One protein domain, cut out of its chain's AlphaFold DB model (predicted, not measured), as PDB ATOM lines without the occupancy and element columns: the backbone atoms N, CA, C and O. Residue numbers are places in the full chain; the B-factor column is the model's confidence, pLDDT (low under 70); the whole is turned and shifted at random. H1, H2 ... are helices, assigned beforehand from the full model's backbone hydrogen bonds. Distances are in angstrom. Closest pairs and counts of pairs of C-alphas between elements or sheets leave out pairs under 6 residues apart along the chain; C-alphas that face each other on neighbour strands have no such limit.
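This is residues 197 to 229 and 256 to 333 of the 357 residues of the protein "Trans-acting factor B" of Zygosaccharomyces bailii (UniProt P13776). What does the domain look like? One long helix, H1, runs through nearly the whole length; H5 crosses it at a slant on one side, and the helical hairpin of H3 and H4 packs across it on another side. Tiny H2 sits on H4, and the last residues of H1, 224 to 229, stick out at one end. What is it made of, and how large is it? The printed part has 111 residues, with five named helices in the order H1, H2, H3, H4, H5 and no named strand, and its class is all helix. It is compact, with a radius of gyration of the C-alphas of 15.0 A, and elongated, spanning 49 by 27 by 26 A.

What touches the longest helix? H1, residues 197 to 229, touches H5, residues 307 to 331, at a steep tilt of 38 degrees, opposite ways; their closest C-alphas, those of Asn 205 and Ala 320, are 5.4 A apart. H1 touches H4, residues 290 to 304, with residues 211 to 219 alone, at a steep tilt of 56 degrees, the same way; the closest C-alphas, of Val 215 and Ala 300, are 5.1 A apart. Residues 204 to 211 of H1 touch residues 282 to 284 of H3, which is residues 272 to 284, at a steep tilt of 50 degrees, opposite ways, with the C-alphas of Lys 208 and His 283 closest at 5.8 A. What is around the hub? H4, the hub, touches four helices; with H3 it forms a hairpin, opposite ways at a shallow tilt of 33 degrees, only just short of steep, and the C-alphas of Phe 275 and Ala 299 are closest at 6.5 A. With residues 297 to 301 it only just touches H2, residues 260 to 263, with 3 pairs of C-alphas within 8 A, the closest being those of Leu 262 and Val 301 at 6.3 A. H4 and H5 touch only at the corner by their link, and only just, with 3 pairs within 8 A; the C-alphas of Leu 303 and Leu 310 are closest at 5.4 A. Which helices keep more distance, and how do the backbones run? H3 and H5 are close but not clearly touching, with the C-alphas of Glu 272 and Ile 309 closest at 7.7 A, while H2 is apart from H1, H3 and H5. The packing is mostly crossed: of four touching pairs with a tilt, the corner pair left out, one is at a shallow tilt. Every O i to N i+4 pair is within hydrogen-bond range in H3, H4 and H5, and 27 of 29 are in H1, while H2 is too short for such a pair.

Where does the longest helix lie? H1 runs 48.2 A from C-alpha 197 at (-55.080, 29.174, -3.001) to C-alpha 229 at (-17.692, 1.712, -16.234). How long are the others? H5 measures 35.6 A and ends with C-alpha 331 at (-53.003, 21.810, 7.326). H4 measures 21.9 A, H3 18.5 A and the four-residue H2 5.2 A.

How far does it reach? The two C-alphas farthest apart, those of Asp 229 and Gly 333, are 49.5 A apart. Where is the cut, and how long are the links? Residues 230 to 255 are not printed, and C-alphas 229 and 256 are 14.8 A apart across the cut, which lies in the link from H1 to H2. The links from H3 to H4 and from H4 to H5 are tight, and that from H2 to H3 is short. Where is confidence low? The mean pLDDT of the printed part is 71.3, and 50 residues are under 70: 197 to 205, 221 to 229, 256 to 268, 286 to 290 and 320 to 333.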
ATOM      1  N   GLN A 197     -56.489  28.939  -2.704       56.50
ATOM      2  CA  GLN A 197     -55.080  29.174  -3.001       56.50
ATOM      3  C   GLN A 197     -54.157  28.211  -2.249       56.50
ATOM      4  O   GLN A 197     -53.235  27.687  -2.863       56.50
ATOM      5  N   GLU A 198     -54.414  27.894  -0.978       54.01
ATOM      6  CA  GLU A 198     -53.557  27.001  -0.176       54.01
ATOM      7  C   GLU A 198     -53.522  25.582  -0.759       54.01
ATOM      8  O   GLU A 198     -52.460  24.984  -0.922       54.01
ATOM      9  N   LEU A 199     -54.679  25.074  -1.192       54.22
ATOM     10  CA  LEU A 199     -54.790  23.799  -1.905       54.22
ATOM     11  C   LEU A 199     -54.089  23.812  -3.260       54.22
ATOM     12  O   LEU A 199     -53.450  22.826  -3.625       54.22
ATOM     13  N   GLN A 200     -54.206  24.909  -4.007       60.90
ATOM     14  CA  GLN A 200     -53.484  25.067  -5.266       60.90
ATOM     15  C   GLN A 200     -51.974  25.078  -5.018       60.90
ATOM     16  O   GLN A 200     -51.255  24.336  -5.680       60.90
ATOM     17  N   PHE A 201     -51.495  25.816  -4.012       63.05
ATOM     18  CA  PHE A 201     -50.087  25.834  -3.619       63.05
ATOM     19  C   PHE A 201     -49.595  24.450  -3.191       63.05
ATOM     20  O   PHE A 201     -48.533  24.018  -3.645       63.05
ATOM     21  N   MET A 202     -50.368  23.716  -2.386       64.19
ATOM     22  CA  MET A 202     -50.044  22.341  -2.005       64.19
ATOM     23  C   MET A 202     -49.982  21.410  -3.214       64.19
ATOM     24  O   MET A 202     -48.991  20.702  -3.378       64.19
ATOM     25  N   ALA A 203     -50.995  21.427  -4.083       65.79
ATOM     26  CA  ALA A 203     -51.025  20.599  -5.287       65.79
ATOM     27  C   ALA A 203     -49.834  20.907  -6.208       65.79
ATOM     28  O   ALA A 203     -49.168  19.991  -6.692       65.79
ATOM     29  N   THR A 204     -49.507  22.189  -6.390       69.99
ATOM     30  CA  THR A 204     -48.328  22.628  -7.141       69.99
ATOM     31  C   THR A 204     -47.029  22.164  -6.479       69.99
ATOM     32  O   THR A 204     -46.126  21.710  -7.178       69.99
ATOM     33  N   ASN A 205     -46.911  22.221  -5.150       65.86
ATOM     34  CA  ASN A 205     -45.714  21.758  -4.444       65.86
ATOM     35  C   ASN A 205     -45.550  20.235  -4.532       65.86
ATOM     36  O   ASN A 205     -44.461  19.769  -4.858       65.86
ATOM     37  N   VAL A 206     -46.627  19.460  -4.358       74.21
ATOM     38  CA  VAL A 206     -46.629  18.005  -4.595       74.21
ATOM     39  C   VAL A 206     -46.168  17.700  -6.015       74.21
ATOM     40  O   VAL A 206     -45.330  16.824  -6.228       74.21
ATOM     41  N   ARG A 207     -46.677  18.454  -6.992       78.59
ATOM     42  CA  ARG A 207     -46.318  18.279  -8.395       78.59
ATOM     43  C   ARG A 207     -44.838  18.560  -8.658       78.59
ATOM     44  O   ARG A 207     -44.195  17.765  -9.339       78.59
ATOM     45  N   LYS A 208     -44.291  19.635  -8.087       80.15
ATOM     46  CA  LYS A 208     -42.858  19.969  -8.157       80.15
ATOM     47  C   LYS A 208     -41.984  18.871  -7.562       80.15
ATOM     48  O   LYS A 208     -41.003  18.473  -8.183       80.15
ATOM     49  N   VAL A 209     -42.357  18.348  -6.393       74.93
ATOM     50  CA  VAL A 209     -41.632  17.240  -5.752       74.93
ATOM     51  C   VAL A 209     -41.684  15.994  -6.629       74.93
ATOM     52  O   VAL A 209     -40.651  15.385  -6.872       74.93
ATOM     53  N   TRP A 210     -42.856  15.642  -7.158       80.12
ATOM     54  CA  TRP A 210     -43.026  14.470  -8.015       80.12
ATOM     55  C   TRP A 210     -42.174  14.537  -9.290       80.12
ATOM     56  O   TRP A 210     -41.448  13.590  -9.583       80.12
ATOM     57  N   ILE A 211     -42.208  15.662 -10.017       84.04
ATOM     58  CA  ILE A 211     -41.363  15.877 -11.204       84.04
ATOM     59  C   ILE A 211     -39.880  15.834 -10.829       84.04
ATOM     60  O   ILE A 211     -39.099  15.153 -11.490       84.04
ATOM     61  N   GLY A 212     -39.498  16.511  -9.743       81.17
ATOM     62  CA  GLY A 212     -38.120  16.527  -9.269       81.17
ATOM     63  C   GLY A 212     -37.593  15.139  -8.908       81.17
ATOM     64  O   GLY A 212     -36.468  14.810  -9.267       81.17
ATOM     65  N   GLU A 213     -38.394  14.301  -8.250       81.37
ATOM     66  CA  GLU A 213     -38.017  12.921  -7.920       81.37
ATOM     67  C   GLU A 213     -37.835  12.052  -9.165       81.37
ATOM     68  O   GLU A 213     -36.860  11.309  -9.250       81.37
ATOM     69  N   ILE A 214     -38.723  12.176 -10.156       82.80
ATOM     70  CA  ILE A 214     -38.605  11.427 -11.414       82.80
ATOM     71  C   ILE A 214     -37.331  11.827 -12.158       82.80
ATOM     72  O   ILE A 214     -36.531  10.964 -12.512       82.80
ATOM     73  N   VAL A 215     -37.129  13.128 -12.375       85.99
ATOM     74  CA  VAL A 215     -35.994  13.642 -13.150       85.99
ATOM     75  C   VAL A 215     -34.669  13.349 -12.435       85.99
ATOM     76  O   VAL A 215     -33.757  12.798 -13.048       85.99
ATOM     77  N   CYS A 216     -34.556  13.634 -11.131       83.52
ATOM     78  CA  CYS A 216     -33.342  13.327 -10.366       83.52
ATOM     79  C   CYS A 216     -33.083  11.818 -10.261       83.52
ATOM     80  O   CYS A 216     -31.924  11.404 -10.291       83.52
ATOM     81  N   GLY A 217     -34.131  10.994 -10.149       77.85
ATOM     82  CA  GLY A 217     -34.004   9.536 -10.141       77.85
ATOM     83  C   GLY A 217     -33.439   9.001 -11.460       77.85
ATOM     84  O   GLY A 217     -32.542   8.164 -11.445       77.85
ATOM     85  N   MET A 218     -33.892   9.543 -12.597       83.38
ATOM     86  CA  MET A 218     -33.346   9.210 -13.919       83.38
ATOM     87  C   MET A 218     -31.869   9.616 -14.062       83.38
ATOM     88  O   MET A 218     -31.077   8.826 -14.565       83.38
ATOM     89  N   VAL A 219     -31.485  10.808 -13.584       79.73
ATOM     90  CA  VAL A 219     -30.082  11.274 -13.592       79.73
ATOM     91  C   VAL A 219     -29.193  10.386 -12.714       79.73
ATOM     92  O   VAL A 219     -28.118   9.973 -13.141       79.73
ATOM     93  N   SER A 220     -29.652  10.054 -11.504       75.60
ATOM     94  CA  SER A 220     -28.876   9.253 -10.543       75.60
ATOM     95  C   SER A 220     -28.620   7.836 -11.056       75.60
ATOM     96  O   SER A 220     -27.520   7.320 -10.895       75.60
ATOM     97  N   ASN A 221     -29.608   7.231 -11.725       69.73
ATOM     98  CA  ASN A 221     -29.455   5.908 -12.325       69.73
ATOM     99  C   ASN A 221     -28.410   5.880 -13.450       69.73
ATOM    100  O   ASN A 221     -27.774   4.850 -13.623       69.73
ATOM    101  N   LYS A 222     -28.225   6.975 -14.204       64.54
ATOM    102  CA  LYS A 222     -27.205   7.047 -15.264       64.54
ATOM    103  C   LYS A 222     -25.805   7.316 -14.701       64.54
ATOM    104  O   LYS A 222     -24.876   6.619 -15.081       64.54
ATOM    105  N   ASN A 223     -25.666   8.215 -13.724       59.83
ATOM    106  CA  ASN A 223     -24.371   8.438 -13.060       59.83
ATOM    107  C   ASN A 223     -23.856   7.180 -12.335       59.83
ATOM    108  O   ASN A 223     -22.664   6.914 -12.348       59.83
ATOM    109  N   ALA A 224     -24.751   6.377 -11.746       46.03
ATOM    110  CA  ALA A 224     -24.378   5.112 -11.107       46.03
ATOM    111  C   ALA A 224     -23.872   4.041 -12.095       46.03
ATOM    112  O   ALA A 224     -23.335   3.022 -11.664       46.03
ATOM    113  N   ILE A 225     -24.082   4.235 -13.399       48.71
ATOM    114  CA  ILE A 225     -23.592   3.342 -14.453       48.71
ATOM    115  C   ILE A 225     -22.240   3.849 -14.960       48.71
ATOM    116  O   ILE A 225     -21.298   3.066 -14.979       48.71
ATOM    117  N   ASP A 226     -22.102   5.157 -15.212       50.03
ATOM    118  CA  ASP A 226     -20.816   5.760 -15.611       50.03
ATOM    119  C   ASP A 226     -19.718   5.566 -14.540       50.03
ATOM    120  O   ASP A 226     -18.567   5.305 -14.881       50.03
ATOM    121  N   ASP A 227     -20.057   5.626 -13.243       46.68
ATOM    122  CA  ASP A 227     -19.087   5.367 -12.164       46.68
ATOM    123  C   ASP A 227     -18.638   3.889 -12.107       46.68
ATOM    124  O   ASP A 227     -17.521   3.607 -11.679       46.68
ATOM    125  N   ASN A 228     -19.465   2.937 -12.564       42.50
ATOM    126  CA  ASN A 228     -19.077   1.521 -12.629       42.50
ATOM    127  C   ASN A 228     -18.239   1.202 -13.881       42.50
ATOM    128  O   ASN A 228     -17.342   0.364 -13.800       42.50
ATOM    129  N   ASP A 229     -18.476   1.891 -15.002       42.67
ATOM    130  CA  ASP A 229     -17.692   1.712 -16.234       42.67
ATOM    131  C   ASP A 229     -16.269   2.299 -16.101       42.67
ATOM    132  O   ASP A 229     -15.307   1.747 -16.638       42.67
ATOM    133  N   SER A 256     -32.373  -1.742 -19.387       33.18
ATOM    134  CA  SER A 256     -31.488  -1.461 -20.535       33.18
ATOM    135  C   SER A 256     -32.224  -0.651 -21.617       33.18
ATOM    136  O   SER A 256     -31.798   0.440 -21.978       33.18
ATOM    137  N   ASN A 257     -33.442  -1.067 -22.005       36.10
ATOM    138  CA  ASN A 257     -34.254  -0.366 -23.019       36.10
ATOM    139  C   ASN A 257     -34.775   1.020 -22.595       36.10
ATOM    140  O   ASN A 257     -35.139   1.830 -23.441       36.10
ATOM    141  N   GLY A 258     -34.848   1.313 -21.293       38.62
ATOM    142  CA  GLY A 258     -35.188   2.654 -20.795       38.62
ATOM    143  C   GLY A 258     -33.997   3.617 -20.779       38.62
ATOM    144  O   GLY A 258     -34.198   4.827 -20.696       38.62
ATOM    145  N   LEU A 259     -32.781   3.072 -20.855       38.07
ATOM    146  CA  LEU A 259     -31.517   3.784 -20.709       38.07
ATOM    147  C   LEU A 259     -30.863   4.042 -22.074       38.07
ATOM    148  O   LEU A 259     -30.428   5.163 -22.328       38.07
ATOM    149  N   ASP A 260     -30.963   3.081 -22.999       42.90
ATOM    150  CA  ASP A 260     -30.747   3.311 -24.436       42.90
ATOM    151  C   ASP A 260     -31.767   4.318 -24.997       42.90
ATOM    152  O   ASP A 260     -31.453   5.119 -25.880       42.90
ATOM    153  N   ALA A 261     -32.971   4.376 -24.408       46.39
ATOM    154  CA  ALA A 261     -33.963   5.399 -24.729       46.39
ATOM    155  C   ALA A 261     -33.530   6.823 -24.331       46.39
ATOM    156  O   ALA A 261     -33.957   7.761 -24.994       46.39
ATOM    157  N   LEU A 262     -32.666   7.015 -23.318       47.71
ATOM    158  CA  LEU A 262     -32.097   8.345 -23.026       47.71
ATOM    159  C   LEU A 262     -31.078   8.789 -24.092       47.71
ATOM    160  O   LEU A 262     -30.871   9.988 -24.254       47.71
ATOM    161  N   ASN A 263     -30.446   7.845 -24.798       45.72
ATOM    162  CA  ASN A 263     -29.465   8.111 -25.857       45.72
ATOM    163  C   ASN A 263     -30.081   8.108 -27.271       45.72
ATOM    164  O   ASN A 263     -29.424   8.499 -28.234       45.72
ATOM    165  N   THR A 264     -31.339   7.684 -27.416       45.45
ATOM    166  CA  THR A 264     -32.074   7.770 -28.686       45.45
ATOM    167  C   THR A 264     -32.408   9.241 -28.959       45.45
ATOM    168  O   THR A 264     -32.581   9.987 -28.005       45.45
ATOM    169  N   GLN A 265     -32.483   9.680 -30.226       47.69
ATOM    170  CA  GLN A 265     -32.802  11.061 -30.649       47.69
ATOM    171  C   GLN A 265     -34.154  11.562 -30.100       47.69
ATOM    172  O   GLN A 265     -35.146  11.689 -30.818       47.69
ATOM    173  N   ILE A 266     -34.215  11.858 -28.812       55.47
ATOM    174  CA  ILE A 266     -35.282  12.640 -28.233       55.47
ATOM    175  C   ILE A 266     -34.947  14.085 -28.601       55.47
ATOM    176  O   ILE A 266     -33.830  14.515 -28.324       55.47
ATOM    177  N   ASN A 267     -35.874  14.821 -29.236       58.85
ATOM    178  CA  ASN A 267     -35.695  16.254 -29.512       58.85
ATOM    179  C   ASN A 267     -35.170  16.931 -28.243       58.85
ATOM    180  O   ASN A 267     -35.895  17.015 -27.244       58.85
ATOM    181  N   ALA A 268     -33.889  17.294 -28.280       67.32
ATOM    182  CA  ALA A 268     -33.148  17.633 -27.089       67.32
ATOM    183  C   ALA A 268     -33.613  18.998 -26.592       67.32
ATOM    184  O   ALA A 268     -33.892  19.909 -27.367       67.32
ATOM    185  N   ILE A 269     -33.700  19.132 -25.277       81.61
ATOM    186  CA  ILE A 269     -33.682  20.451 -24.661       81.61
ATOM    187  C   ILE A 269     -32.264  20.980 -24.897       81.61
ATOM    188  O   ILE A 269     -31.304  20.351 -24.462       81.61
ATOM    189  N   GLU A 270     -32.119  22.071 -25.645       83.05
ATOM    190  CA  GLU A 270     -30.804  22.581 -26.071       83.05
ATOM    191  C   GLU A 270     -30.306  23.733 -25.195       83.05
ATOM    192  O   GLU A 270     -29.109  24.008 -25.136       83.05
ATOM    193  N   THR A 271     -31.215  24.417 -24.499       89.61
ATOM    194  CA  THR A 271     -30.909  25.643 -23.756       89.61
ATOM    195  C   THR A 271     -31.416  25.571 -22.322       89.61
ATOM    196  O   THR A 271     -32.413  24.919 -22.023       89.61
ATOM    197  N   GLU A 272     -30.766  26.305 -21.418       91.64
ATOM    198  CA  GLU A 272     -31.250  26.457 -20.041       91.64
ATOM    199  C   GLU A 272     -32.671  27.048 -19.990       91.64
ATOM    200  O   GLU A 272     -33.498  26.627 -19.181       91.64
ATOM    201  N   GLU A 273     -32.990  27.990 -20.877       91.67
ATOM    202  CA  GLU A 273     -34.322  28.597 -20.955       91.67
ATOM    203  C   GLU A 273     -35.397  27.564 -21.322       91.67
ATOM    204  O   GLU A 273     -36.394  27.437 -20.606       91.67
ATOM    205  N   SER A 274     -35.150  26.757 -22.360       90.60
ATOM    206  CA  SER A 274     -36.068  25.686 -22.773       90.60
ATOM    207  C   SER A 274     -36.207  24.597 -21.705       90.60
ATOM    208  O   SER A 274     -37.303  24.071 -21.501       90.60
ATOM    209  N   PHE A 275     -35.141  24.313 -20.944       93.58
ATOM    210  CA  PHE A 275     -35.209  23.429 -19.781       93.58
ATOM    211  C   PHE A 275     -36.193  23.960 -18.737       93.58
ATOM    212  O   PHE A 275     -37.120  23.257 -18.326       93.58
ATOM    213  N   TRP A 276     -36.031  25.217 -18.320       93.43
ATOM    214  CA  TRP A 276     -36.906  25.813 -17.314       93.43
ATOM    215  C   TRP A 276     -38.341  26.005 -17.816       93.43
ATOM    216  O   TRP A 276     -39.278  25.970 -17.017       93.43
ATOM    217  N   GLU A 277     -38.554  26.196 -19.115       91.45
ATOM    218  CA  GLU A 277     -39.886  26.175 -19.729       91.45
ATOM    219  C   GLU A 277     -40.536  24.793 -19.670       91.45
ATOM    220  O   GLU A 277     -41.673  24.688 -19.205       91.45
ATOM    221  N   ALA A 278     -39.813  23.736 -20.041       90.54
ATOM    222  CA  ALA A 278     -40.307  22.363 -19.973       90.54
ATOM    223  C   ALA A 278     -40.666  21.964 -18.532       90.54
ATOM    224  O   ALA A 278     -41.753  21.444 -18.272       90.54
ATOM    225  N   ILE A 279     -39.804  22.293 -17.564       91.74
ATOM    226  CA  ILE A 279     -40.069  22.072 -16.138       91.74
ATOM    227  C   ILE A 279     -41.306  22.857 -15.669       91.74
ATOM    228  O   ILE A 279     -42.157  22.308 -14.966       91.74
ATOM    229  N   ARG A 280     -41.460  24.128 -16.071       90.05
ATOM    230  CA  ARG A 280     -42.658  24.928 -15.749       90.05
ATOM    231  C   ARG A 280     -43.929  24.327 -16.353       90.05
ATOM    232  O   ARG A 280     -44.943  24.261 -15.660       90.05
ATOM    233  N   ALA A 281     -43.878  23.858 -17.598       87.48
ATOM    234  CA  ALA A 281     -44.999  23.179 -18.243       87.48
ATOM    235  C   ALA A 281     -45.386  21.902 -17.478       87.48
ATOM    236  O   ALA A 281     -46.546  21.733 -17.101       87.48
ATOM    237  N   LEU A 282     -44.401  21.069 -17.128       86.95
ATOM    238  CA  LEU A 282     -44.596  19.859 -16.324       86.95
ATOM    239  C   LEU A 282     -45.225  20.140 -14.952       86.95
ATOM    240  O   LEU A 282     -46.058  19.353 -14.486       86.95
ATOM    241  N   HIS A 283     -44.855  21.251 -14.308       84.61
ATOM    242  CA  HIS A 283     -45.441  21.684 -13.038       84.61
ATOM    243  C   HIS A 283     -46.898  22.148 -13.162       84.61
ATOM    244  O   HIS A 283     -47.669  21.962 -12.220       84.61
ATOM    245  N   ASN A 284     -47.275  22.734 -14.297       80.07
ATOM    246  CA  ASN A 284     -48.617  23.276 -14.519       80.07
ATOM    247  C   ASN A 284     -49.617  22.219 -15.018       80.07
ATOM    248  O   ASN A 284     -50.830  22.417 -14.917       80.07
ATOM    249  N   GLU A 285     -49.146  21.082 -15.532       74.99
ATOM    250  CA  GLU A 285     -50.025  19.996 -15.961       74.99
ATOM    251  C   GLU A 285     -50.571  19.179 -14.776       74.99
ATOM    252  O   GLU A 285     -49.855  18.452 -14.088       74.99
ATOM    253  N   LEU A 286     -51.891  19.245 -14.578       59.52
ATOM    254  CA  LEU A 286     -52.602  18.600 -13.462       59.52
ATOM    255  C   LEU A 286     -52.800  17.080 -13.612       59.52
ATOM    256  O   LEU A 286     -53.228  16.420 -12.666       59.52
ATOM    257  N   ARG A 287     -52.556  16.502 -14.796       58.13
ATOM    258  CA  ARG A 287     -52.822  15.080 -15.084       58.13
ATOM    259  C   ARG A 287     -51.572  14.381 -15.562       58.13
ATOM    260  O   ARG A 287     -50.921  14.891 -16.455       58.13
ATOM    261  N   THR A 288     -51.294  13.187 -15.050       61.48
ATOM    262  CA  THR A 288     -50.204  12.352 -15.562       61.48
ATOM    263  C   THR A 288     -50.526  11.778 -16.939       61.48
ATOM    264  O   THR A 288     -51.569  11.139 -17.105       61.48
ATOM    265  N   SER A 289     -49.628  11.949 -17.907       66.85
ATOM    266  CA  SER A 289     -49.726  11.358 -19.248       66.85
ATOM    267  C   SER A 289     -48.394  10.712 -19.660       66.85
ATOM    268  O   SER A 289     -47.342  11.092 -19.146       66.85
ATOM    269  N   PRO A 290     -48.400   9.760 -20.614       66.14
ATOM    270  CA  PRO A 290     -47.163   9.204 -21.168       66.14
ATOM    271  C   PRO A 290     -46.222  10.268 -21.750       66.14
ATOM    272  O   PRO A 290     -45.008  10.111 -21.670       66.14
ATOM    273  N   THR A 291     -46.769  11.372 -22.274       75.63
ATOM    274  CA  THR A 291     -45.980  12.498 -22.796       75.63
ATOM    275  C   THR A 291     -45.143  13.168 -21.709       75.63
ATOM    276  O   THR A 291     -44.021  13.567 -21.979       75.63
ATOM    277  N   GLN A 292     -45.614  13.219 -20.461       78.02
ATOM    278  CA  GLN A 292     -44.848  13.822 -19.366       78.02
ATOM    279  C   GLN A 292     -43.624  13.016 -18.966       78.02
ATOM    280  O   GLN A 292     -42.615  13.603 -18.595       78.02
ATOM    281  N   LEU A 293     -43.709  11.682 -19.009       80.24
ATOM    282  CA  LEU A 293     -42.544  10.842 -18.733       80.24
ATOM    283  C   LEU A 293     -41.463  11.068 -19.789       80.24
ATOM    284  O   LEU A 293     -40.289  11.102 -19.443       80.24
ATOM    285  N   GLU A 294     -41.860  11.278 -21.044       82.28
ATOM    286  CA  GLU A 294     -40.936  11.618 -22.123       82.28
ATOM    287  C   GLU A 294     -40.284  12.992 -21.920       82.28
ATOM    288  O   GLU A 294     -39.067  13.118 -22.015       82.28
ATOM    289  N   GLU A 295     -41.056  14.009 -21.532       85.99
ATOM    290  CA  GLU A 295     -40.503  15.320 -21.162       85.99
ATOM    291  C   GLU A 295     -39.588  15.243 -19.924       85.99
ATOM    292  O   GLU A 295     -38.548  15.899 -19.873       85.99
ATOM    293  N   CYS A 296     -39.907  14.394 -18.939       86.60
ATOM    294  CA  CYS A 296     -39.020  14.144 -17.798       86.60
ATOM    295  C   CYS A 296     -37.706  13.481 -18.235       86.60
ATOM    296  O   CYS A 296     -36.653  13.831 -17.702       86.60
ATOM    297  N   ARG A 297     -37.741  12.564 -19.213       85.41
ATOM    298  CA  ARG A 297     -36.525  11.973 -19.794       85.41
ATOM    299  C   ARG A 297     -35.686  13.029 -20.502       85.41
ATOM    300  O   ARG A 297     -34.499  13.106 -20.216       85.41
ATOM    301  N   LYS A 298     -36.288  13.887 -21.337       87.73
ATOM    302  CA  LYS A 298     -35.593  15.029 -21.970       87.73
ATOM    303  C   LYS A 298     -34.895  15.912 -20.943       87.73
ATOM    304  O   LYS A 298     -33.723  16.244 -21.101       87.73
ATOM    305  N   ALA A 299     -35.610  16.257 -19.874       90.47
ATOM    306  CA  ALA A 299     -35.074  17.047 -18.775       90.47
ATOM    307  C   ALA A 299     -33.906  16.329 -18.079       90.47
ATOM    308  O   ALA A 299     -32.880  16.952 -17.817       90.47
ATOM    309  N   ALA A 300     -34.020  15.023 -17.825       88.77
ATOM    310  CA  ALA A 300     -32.946  14.233 -17.229       88.77
ATOM    311  C   ALA A 300     -31.703  14.159 -18.134       88.77
ATOM    312  O   ALA A 300     -30.598  14.387 -17.647       88.77
ATOM    313  N   VAL A 301     -31.877  13.920 -19.443       87.46
ATOM    314  CA  VAL A 301     -30.789  13.934 -20.441       87.46
ATOM    315  C   VAL A 301     -30.054  15.272 -20.411       87.46
ATOM    316  O   VAL A 301     -28.829  15.301 -20.304       87.46
ATOM    317  N   PHE A 302     -30.795  16.382 -20.443       90.25
ATOM    318  CA  PHE A 302     -30.217  17.721 -20.392       90.25
ATOM    319  C   PHE A 302     -29.392  17.949 -19.119       90.25
ATOM    320  O   PHE A 302     -28.279  18.474 -19.180       90.25
ATOM    321  N   LEU A 303     -29.906  17.525 -17.960       90.39
ATOM    322  CA  LEU A 303     -29.243  17.734 -16.672       90.39
ATOM    323  C   LEU A 303     -27.927  16.964 -16.511       90.39
ATOM    324  O   LEU A 303     -27.058  17.448 -15.783       90.39
ATOM    325  N   LEU A 304     -27.746  15.831 -17.198       86.18
ATOM    326  CA  LEU A 304     -26.482  15.079 -17.179       86.18
ATOM    327  C   LEU A 304     -25.311  15.916 -17.712       86.18
ATOM    328  O   LEU A 304     -24.223  15.883 -17.145       86.18
ATOM    329  N   GLY A 305     -25.550  16.735 -18.741       83.36
ATOM    330  CA  GLY A 305     -24.550  17.658 -19.291       83.36
ATOM    331  C   GLY A 305     -24.399  18.976 -18.521       83.36
ATOM    332  O   GLY A 305     -23.470  19.738 -18.779       83.36
ATOM    333  N   HIS A 306     -25.290  19.274 -17.565       89.23
ATOM    334  CA  HIS A 306     -25.415  20.607 -16.965       89.23
ATOM    335  C   HIS A 306     -25.417  20.572 -15.430       89.23
ATOM    336  O   HIS A 306     -26.396  20.927 -14.768       89.23
ATOM    337  N   LYS A 307     -24.270  20.223 -14.833       87.98
ATOM    338  CA  LYS A 307     -24.094  20.069 -13.372       87.98
ATOM    339  C   LYS A 307     -24.580  21.265 -12.535       87.98
ATOM    340  O   LYS A 307     -25.199  21.069 -11.490       87.98
ATOM    341  N   LYS A 308     -24.339  22.506 -12.982       90.41
ATOM    342  CA  LYS A 308     -24.812  23.724 -12.282       90.41
ATOM    343  C   LYS A 308     -26.342  23.834 -12.271       90.41
ATOM    344  O   LYS A 308     -26.934  24.207 -11.255       90.41
ATOM    345  N   ILE A 309     -26.981  23.474 -13.382       92.20
ATOM    346  CA  ILE A 309     -28.441  23.478 -13.506       92.20
ATOM    347  C   ILE A 309     -29.024  22.342 -12.660       92.20
ATOM    348  O   ILE A 309     -29.972  22.576 -11.920       92.20
ATOM    349  N   LEU A 310     -28.400  21.157 -12.651       90.83
ATOM    350  CA  LEU A 310     -28.799  20.029 -11.800       90.83
ATOM    351  C   LEU A 310     -28.777  20.386 -10.307       90.83
ATOM    352  O   LEU A 310     -29.728  20.082  -9.587       90.83
ATOM    353  N   GLN A 311     -27.729  21.067  -9.838       88.48
ATOM    354  CA  GLN A 311     -27.654  21.552  -8.454       88.48
ATOM    355  C   GLN A 311     -28.790  22.534  -8.139       88.48
ATOM    356  O   GLN A 311     -29.449  22.420  -7.104       88.48
ATOM    357  N   THR A 312     -29.055  23.467  -9.054       90.77
ATOM    358  CA  THR A 312     -30.136  24.452  -8.912       90.77
ATOM    359  C   THR A 312     -31.508  23.777  -8.887       90.77
ATOM    360  O   THR A 312     -32.324  24.066  -8.013       90.77
ATOM    361  N   PHE A 313     -31.748  22.830  -9.793       90.20
ATOM    362  CA  PHE A 313     -32.975  22.044  -9.879       90.20
ATOM    363  C   PHE A 313     -33.203  21.200  -8.618       90.20
ATOM    364  O   PHE A 313     -34.292  21.221  -8.045       90.20
ATOM    365  N   THR A 314     -32.157  20.538  -8.121       84.10
ATOM    366  CA  THR A 314     -32.209  19.753  -6.876       84.10
ATOM    367  C   THR A 314     -32.549  20.646  -5.681       84.10
ATOM    368  O   THR A 314     -33.461  20.331  -4.918       84.10
ATOM    369  N   LYS A 315     -31.919  21.825  -5.570       83.50
ATOM    370  CA  LYS A 315     -32.231  22.807  -4.519       83.50
ATOM    371  C   LYS A 315     -33.682  23.295  -4.590       83.50
ATOM    372  O   LYS A 315     -34.332  23.444  -3.553       83.50
ATOM    373  N   GLN A 316     -34.211  23.540  -5.790       83.53
ATOM    374  CA  GLN A 316     -35.617  23.915  -5.971       83.53
ATOM    375  C   GLN A 316     -36.568  22.783  -5.561       83.53
ATOM    376  O   GLN A 316     -37.557  23.049  -4.876       83.53
ATOM    377  N   LYS A 317     -36.255  21.531  -5.923       82.01
ATOM    378  CA  LYS A 317     -37.005  20.342  -5.494       82.01
ATOM    379  C   LYS A 317     -37.045  20.231  -3.971       82.01
ATOM    380  O   LYS A 317     -38.124  20.073  -3.405       82.01
ATOM    381  N   ASP A 318     -35.900  20.358  -3.306       74.85
ATOM    382  CA  ASP A 318     -35.818  20.250  -1.847       74.85
ATOM    383  C   ASP A 318     -36.530  21.413  -1.143       74.85
ATOM    384  O   ASP A 318     -37.210  21.207  -0.139       74.85
ATOM    385  N   THR A 319     -36.487  22.618  -1.721       73.58
ATOM    386  CA  THR A 319     -37.273  23.768  -1.240       73.58
ATOM    387  C   THR A 319     -38.777  23.508  -1.375       73.58
ATOM    388  O   THR A 319     -39.531  23.729  -0.430       73.58
ATOM    389  N   ALA A 320     -39.233  22.998  -2.524       66.35
ATOM    390  CA  ALA A 320     -40.636  22.648  -2.741       66.35
ATOM    391  C   ALA A 320     -41.100  21.522  -1.805       66.35
ATOM    392  O   ALA A 320     -42.220  21.566  -1.300       66.35
ATOM    393  N   ARG A 321     -40.226  20.547  -1.527       69.44
ATOM    394  CA  ARG A 321     -40.449  19.488  -0.537       69.44
ATOM    395  C   ARG A 321     -40.600  20.062   0.868       69.44
ATOM    396  O   ARG A 321     -41.560  19.715   1.548       69.44
ATOM    397  N   ALA A 322     -39.703  20.949   1.293       65.22
ATOM    398  CA  ALA A 322     -39.797  21.605   2.594       65.22
ATOM    399  C   ALA A 322     -41.098  22.415   2.723       65.22
ATOM    400  O   ALA A 322     -41.821  22.256   3.701       65.22
ATOM    401  N   LEU A 323     -41.454  23.205   1.702       60.53
ATOM    402  CA  LEU A 323     -42.722  23.940   1.661       60.53
ATOM    403  C   LEU A 323     -43.933  23.005   1.676       60.53
ATOM    404  O   LEU A 323     -44.914  23.298   2.347       60.53
ATOM    405  N   PHE A 324     -43.890  21.882   0.956       64.31
ATOM    406  CA  PHE A 324     -44.941  20.869   1.024       64.31
ATOM    407  C   PHE A 324     -45.100  20.336   2.451       64.31
ATOM    408  O   PHE A 324     -46.220  20.306   2.946       64.31
ATOM    409  N   TYR A 325     -44.005  19.985   3.130       61.19
ATOM    410  CA  TYR A 325     -44.056  19.531   4.520       61.19
ATOM    411  C   TYR A 325     -44.563  20.606   5.481       61.19
ATOM    412  O   TYR A 325     -45.323  20.273   6.383       61.19
ATOM    413  N   ILE A 326     -44.189  21.875   5.291       58.98
ATOM    414  CA  ILE A 326     -44.696  22.995   6.099       58.98
ATOM    415  C   ILE A 326     -46.200  23.162   5.883       58.98
ATOM    416  O   ILE A 326     -46.945  23.115   6.854       58.98
ATOM    417  N   ASN A 327     -46.658  23.250   4.630       58.32
ATOM    418  CA  ASN A 327     -48.086  23.361   4.319       58.32
ATOM    419  C   ASN A 327     -48.862  22.155   4.859       58.32
ATOM    420  O   ASN A 327     -49.925  22.316   5.440       58.32
ATOM    421  N   LEU A 328     -48.319  20.942   4.711       57.34
ATOM    422  CA  LEU A 328     -48.922  19.730   5.255       57.34
ATOM    423  C   LEU A 328     -48.980  19.788   6.788       57.34
ATOM    424  O   LEU A 328     -50.010  19.458   7.359       57.34
ATOM    425  N   LYS A 329     -47.919  20.251   7.460       52.22
ATOM    426  CA  LYS A 329     -47.867  20.439   8.920       52.22
ATOM    427  C   LYS A 329     -48.877  21.485   9.403       52.22
ATOM    428  O   LYS A 329     -49.496  21.272  10.441       52.22
ATOM    429  N   GLU A 330     -49.041  22.583   8.668       53.44
ATOM    430  CA  GLU A 330     -50.024  23.636   8.948       53.44
ATOM    431  C   GLU A 330     -51.456  23.131   8.736       53.44
ATOM    432  O   GLU A 330     -52.296  23.286   9.619       53.44
ATOM    433  N   CYS A 331     -51.711  22.435   7.623       51.84
ATOM    434  CA  CYS A 331     -53.003  21.810   7.326       51.84
ATOM    435  C   CYS A 331     -53.371  20.727   8.345       51.84
ATOM    436  O   CYS A 331     -54.545  20.542   8.654       51.84
ATOM    437  N   LEU A 332     -52.371  20.011   8.862       44.25
ATOM    438  CA  LEU A 332     -52.530  18.975   9.882       44.25
ATOM    439  C   LEU A 332     -52.419  19.518  11.314       44.25
ATOM    440  O   LEU A 332     -52.398  18.722  12.247       44.25
ATOM    441  N   GLY A 333     -52.348  20.844  11.494       38.30
ATOM    442  CA  GLY A 333     -52.528  21.512  12.782       38.30
ATOM    443  C   GLY A 333     -51.781  20.866  13.948       38.30
ATOM    444  O   GLY A 333     -52.413  20.506  14.929       38.30
TER     445      GLY A 333